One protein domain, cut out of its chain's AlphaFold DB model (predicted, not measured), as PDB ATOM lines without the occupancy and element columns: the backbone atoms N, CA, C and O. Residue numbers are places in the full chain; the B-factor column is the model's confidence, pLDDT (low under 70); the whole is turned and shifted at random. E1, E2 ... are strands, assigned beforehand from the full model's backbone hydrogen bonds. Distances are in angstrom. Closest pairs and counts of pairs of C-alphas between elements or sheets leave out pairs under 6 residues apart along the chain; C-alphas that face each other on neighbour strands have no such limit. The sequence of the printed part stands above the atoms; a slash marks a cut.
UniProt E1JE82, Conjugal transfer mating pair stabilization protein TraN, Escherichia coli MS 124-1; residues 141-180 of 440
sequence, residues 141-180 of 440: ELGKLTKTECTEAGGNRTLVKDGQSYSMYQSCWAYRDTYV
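What this domain is: This is residues 141 to 180 of the 440 residues of the protein "Conjugal transfer mating pair stabilization protein TraN" of Escherichia coli MS 124-1 (UniProt E1JE82). This is one long, thin hairpin of two strands, E1 and E2, running side by side, bowed and twisted along its length, with nothing packed on either face. The turn at Asp 162 and Gly 163 makes one end, and both ends of the printed part lie at the other. The printed part has 40 residues, with E1 then E2 as antiparallel neighbours and no named helix; the class is all strand. It is extended, a rod of 46 by 18 by 10 A, with a radius of gyration of the C-alphas of 15.2 A.

How they stand to each other: Look first at E1, residues 143 to 161, and E2, residues 164 to 180, a hairpin with a tight link. Their directions differ by 167 degrees. Near the link, N 161 and O 164 are within hydrogen-bond range at 3.0 A; far from it, N 144 and O 180 are at 2.9 A. C-alphas 154 and 172 face each other at 3.8 A.

Where its parts are: Find C-alpha 143 at (100.574, 107.673, 121.898); from there E1 bends by 82 degrees at residue 146 and ends 40.6 A away at C-alpha 161. E2 spans 44.7 A, ending at C-alpha 180 at (95.416, 107.517, 121.513).

The domain as a whole: The C-alphas farthest apart, of Leu 142 and Gly 163, are 46.5 A apart. The printed part has no cut. Confidence is low, with pLDDT under 70, at residues 141 to 144 and 179 to 180.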
ATOM      1  N   GLU A 141     105.452 108.772 123.819       54.56
ATOM      2  CA  GLU A 141     105.917 108.759 122.426       54.56
ATOM      3  C   GLU A 141     105.158 107.744 121.552       54.56
ATOM      4  O   GLU A 141     105.040 107.917 120.339       54.56
ATOM      5  N   LEU A 142     104.601 106.696 122.172       46.78
ATOM      6  CA  LEU A 142     103.805 105.646 121.517       46.78
ATOM      7  C   LEU A 142     102.331 106.035 121.348       46.78
ATOM      8  O   LEU A 142     101.566 105.342 120.672       46.78
ATOM      9  N   GLY A 143     101.915 107.123 121.994       53.19
ATOM     10  CA  GLY A 143     100.574 107.673 121.898       53.19
ATOM     11  C   GLY A 143     100.602 109.093 121.364       53.19
ATOM     12  O   GLY A 143     101.574 109.820 121.526       53.19
ATOM     13  N   LYS A 144      99.504 109.536 120.761       58.31
ATOM     14  CA  LYS A 144      99.310 110.959 120.488       58.31
ATOM     15  C   LYS A 144      98.341 111.560 121.486       58.31
ATOM     16  O   LYS A 144      97.227 111.060 121.624       58.31
ATOM     17  N   LEU A 145      98.748 112.672 122.096       70.38
ATOM     18  CA  LEU A 145      97.879 113.510 122.911       70.38
ATOM     19  C   LEU A 145      96.702 114.016 122.065       70.38
ATOM     20  O   LEU A 145      96.895 114.710 121.063       70.38
ATOM     21  N   THR A 146      95.486 113.651 122.448       71.50
ATOM     22  CA  THR A 146      94.251 114.083 121.780       71.50
ATOM     23  C   THR A 146      93.490 115.127 122.574       71.50
ATOM     24  O   THR A 146      92.737 115.901 121.985       71.50
ATOM     25  N   LYS A 147      93.675 115.160 123.894       82.19
ATOM     26  CA  LYS A 147      92.956 116.064 124.784       82.19
ATOM     27  C   LYS A 147      93.769 116.301 126.049       82.19
ATOM     28  O   LYS A 147      94.305 115.345 126.599       82.19
ATOM     29  N   THR A 148      93.783 117.537 126.527       92.00
ATOM     30  CA  THR A 148      94.278 117.903 127.858       92.00
ATOM     31  C   THR A 148      93.137 118.566 128.603       92.00
ATOM     32  O   THR A 148      92.521 119.501 128.092       92.00
ATOM     33  N   GLU A 149      92.837 118.074 129.797       94.81
ATOM     34  CA  GLU A 149      91.756 118.587 130.630       94.81
ATOM     35  C   GLU A 149      92.287 119.003 131.985       94.81
ATOM     36  O   GLU A 149      93.037 118.267 132.623       94.81
ATOM     37  N   CYS A 150      91.857 120.171 132.452       94.94
ATOM     38  CA  CYS A 150      92.086 120.545 133.831       94.94
ATOM     39  C   CYS A 150      91.137 119.745 134.728       94.94
ATOM     40  O   CYS A 150      89.922 119.921 134.668       94.94
ATOM     41  N   THR A 151      91.691 118.851 135.539       94.00
ATOM     42  CA  THR A 151      90.925 118.036 136.495       94.00
ATOM     43  C   THR A 151      90.864 118.638 137.886       94.00
ATOM     44  O   THR A 151      89.948 118.325 138.638       94.00
ATOM     45  N   GLU A 152      91.801 119.524 138.216       93.19
ATOM     46  CA  GLU A 152      91.767 120.276 139.462       93.19
ATOM     47  C   GLU A 152      91.847 121.773 139.181       93.19
ATOM     48  O   GLU A 152      92.855 122.261 138.663       93.19
ATOM     49  N   ALA A 153      90.776 122.484 139.537       93.38
ATOM     50  CA  ALA A 153      90.578 123.896 139.236       93.38
ATOM     51  C   ALA A 153      91.790 124.762 139.605       93.38
ATOM     52  O   ALA A 153      92.384 124.591 140.666       93.38
ATOM     53  N   GLY A 154      92.128 125.715 138.737       93.94
ATOM     54  CA  GLY A 154      93.171 126.703 138.997       93.94
ATOM     55  C   GLY A 154      92.849 127.637 140.160       93.94
ATOM     56  O   GLY A 154      91.710 127.756 140.610       93.94
ATOM     57  N   GLY A 155      93.874 128.336 140.636       94.94
ATOM     58  CA  GLY A 155      93.769 129.282 141.740       94.94
ATOM     59  C   GLY A 155      95.061 129.394 142.533       94.94
ATOM     60  O   GLY A 155      96.071 128.761 142.219       94.94
ATOM     61  N   ASN A 156      95.013 130.198 143.591       94.31
ATOM     62  CA  ASN A 156      96.113 130.319 144.538       94.31
ATOM     63  C   ASN A 156      96.110 129.134 145.505       94.31
ATOM     64  O   ASN A 156      95.086 128.841 146.120       94.31
ATOM     65  N   ARG A 157      97.266 128.499 145.693       93.25
ATOM     66  CA  ARG A 157      97.517 127.614 146.834       93.25
ATOM     67  C   ARG A 157      98.534 128.253 147.754       93.25
ATOM     68  O   ARG A 157      99.506 128.849 147.293       93.25
ATOM     69  N   THR A 158      98.310 128.077 149.049       92.50
ATOM     70  CA  THR A 158      99.150 128.639 150.103       92.50
ATOM     71  C   THR A 158      99.751 127.514 150.924       92.50
ATOM     72  O   THR A 158      99.039 126.616 151.369       92.50
ATOM     73  N   LEU A 159     101.058 127.583 151.154       90.06
ATOM     74  CA  LEU A 159     101.759 126.758 152.128       90.06
ATOM     75  C   LEU A 159     102.192 127.635 153.297       90.06
ATOM     76  O   LEU A 159     102.609 128.777 153.099       90.06
ATOM     77  N   VAL A 160     102.107 127.095 154.509       88.94
ATOM     78  CA  VAL A 160     102.574 127.769 155.722       88.94
ATOM     79  C   VAL A 160     103.835 127.071 156.200       88.94
ATOM     80  O   VAL A 160     103.836 125.857 156.403       88.94
ATOM     81  N   LYS A 161     104.910 127.837 156.383       84.25
ATOM     82  CA  LYS A 161     106.155 127.354 156.980       84.25
ATOM     83  C   LYS A 161     106.710 128.421 157.908       84.25
ATOM     84  O   LYS A 161     106.739 129.592 157.545       84.25
ATOM     85  N   ASP A 162     107.083 128.015 159.118       83.19
ATOM     86  CA  ASP A 162     107.597 128.907 160.165       83.19
ATOM     87  C   ASP A 162     106.660 130.104 160.468       83.19
ATOM     88  O   ASP A 162     107.105 131.210 160.762       83.19
ATOM     89  N   GLY A 163     105.338 129.895 160.364       82.00
ATOM     90  CA  GLY A 163     104.313 130.924 160.598       82.00
ATOM     91  C   GLY A 163     104.131 131.940 159.462       82.00
ATOM     92  O   GLY A 163     103.257 132.800 159.556       82.00
ATOM     93  N   GLN A 164     104.908 131.835 158.379       82.75
ATOM     94  CA  GLN A 164     104.785 132.682 157.197       82.75
ATOM     95  C   GLN A 164     104.063 131.943 156.061       82.75
ATOM     96  O   GLN A 164     104.308 130.762 155.800       82.75
ATOM     97  N   SER A 165     103.157 132.654 155.387       89.31
ATOM     98  CA  SER A 165     102.363 132.131 154.273       89.31
ATOM     99  C   SER A 165     103.036 132.410 152.933       89.31
ATOM    100  O   SER A 165     103.384 133.552 152.631       89.31
ATOM    101  N   TYR A 166     103.154 131.376 152.104       89.00
ATOM    102  CA  TYR A 166     103.719 131.432 150.758       89.00
ATOM    103  C   TYR A 166     102.659 130.989 149.758       89.00
ATOM    104  O   TYR A 166     102.222 129.840 149.794       89.00
ATOM    105  N   SER A 167     102.235 131.901 148.884       91.44
ATOM    106  CA  SER A 167     101.182 131.652 147.896       91.44
ATOM    107  C   SER A 167     101.756 131.547 146.489       91.44
ATOM    108  O   SER A 167     102.684 132.276 146.134       91.44
ATOM    109  N   MET A 168     101.194 130.647 145.688       92.12
ATOM    110  CA  MET A 168     101.493 130.512 144.268       92.12
ATOM    111  C   MET A 168     100.204 130.285 143.484       92.12
ATOM    112  O   MET A 168      99.348 129.501 143.896       92.12
ATOM    113  N   TYR A 169     100.097 130.950 142.337       93.88
ATOM    114  CA  TYR A 169      99.007 130.766 141.390       93.88
ATOM    115  C   TYR A 169      99.349 129.678 140.368       93.88
ATOM    116  O   TYR A 169     100.465 129.646 139.846       93.88
ATOM    117  N   GLN A 170      98.369 128.841 140.034       95.06
ATOM    118  CA  GLN A 170      98.376 128.031 138.818       95.06
ATOM    119  C   GLN A 170      97.042 128.161 138.090       95.06
ATOM    120  O   GLN A 170      95.987 128.256 138.720       95.06
ATOM    121  N   SER A 171      97.076 128.097 136.758       94.44
ATOM    122  CA  SER A 171      95.862 128.027 135.934       94.44
ATOM    123  C   SER A 171      95.123 126.691 136.086       94.44
ATOM    124  O   SER A 171      93.919 126.628 135.856       94.44
ATOM    125  N   CYS A 172      95.829 125.639 136.512       94.94
ATOM    126  CA  CYS A 172      95.284 124.336 136.872       94.94
ATOM    127  C   CYS A 172      96.265 123.591 137.785       94.94
ATOM    128  O   CYS A 172      97.477 123.674 137.583       94.94
ATOM    129  N   TRP A 173      95.763 122.839 138.763       94.06
ATOM    130  CA  TRP A 173      96.611 122.104 139.709       94.06
ATOM    131  C   TRP A 173      96.821 120.630 139.358       94.06
ATOM    132  O   TRP A 173      97.770 120.028 139.857       94.06
ATOM    133  N   ALA A 174      95.988 120.075 138.479       93.25
ATOM    134  CA  ALA A 174      96.114 118.710 137.983       93.25
ATOM    135  C   ALA A 174      95.515 118.598 136.583       93.25
ATOM    136  O   ALA A 174      94.352 118.953 136.374       93.25
ATOM    137  N   TYR A 175      96.280 118.048 135.646       92.06
ATOM    138  CA  TYR A 175      95.823 117.784 134.287       92.06
ATOM    139  C   TYR A 175      95.554 116.294 134.080       92.06
ATOM    140  O   TYR A 175      96.281 115.442 134.589       92.06
ATOM    141  N   ARG A 176      94.525 115.984 133.291       90.69
ATOM    142  CA  ARG A 176      94.324 114.669 132.685       90.69
ATOM    143  C   ARG A 176      94.533 114.789 131.191       90.69
ATOM    144  O   ARG A 176      93.746 115.422 130.488       90.69
ATOM    145  N   ASP A 177      95.569 114.119 130.725       87.75
ATOM    146  CA  ASP A 177      95.865 113.990 129.312       87.75
ATOM    147  C   ASP A 177      95.272 112.687 128.771       87.75
ATOM    148  O   ASP A 177      95.445 111.612 129.344       87.75
ATOM    149  N   THR A 178      94.559 112.780 127.654       76.94
ATOM    150  CA  THR A 178      94.057 111.626 126.907       76.94
ATOM    151  C   THR A 178      94.970 111.379 125.723       76.94
ATOM    152  O   THR A 178      95.215 112.277 124.914       76.94
ATOM    153  N   TYR A 179      95.439 110.143 125.598       67.00
ATOM    154  CA  TYR A 179      96.274 109.705 124.492       67.00
ATOM    155  C   TYR A 179      95.563 108.619 123.698       67.00
ATOM    156  O   TYR A 179      94.912 107.743 124.264       67.00
ATOM    157  N   VAL A 180      95.737 108.650 122.382       59.38
ATOM    158  CA  VAL A 180      95.416 107.517 121.513       59.38
ATOM    159  C   VAL A 180      96.709 106.768 121.238       59.38
ATOM    160  O   VAL A 180      97.629 107.328 120.642       59.38
TER     161      VAL A 180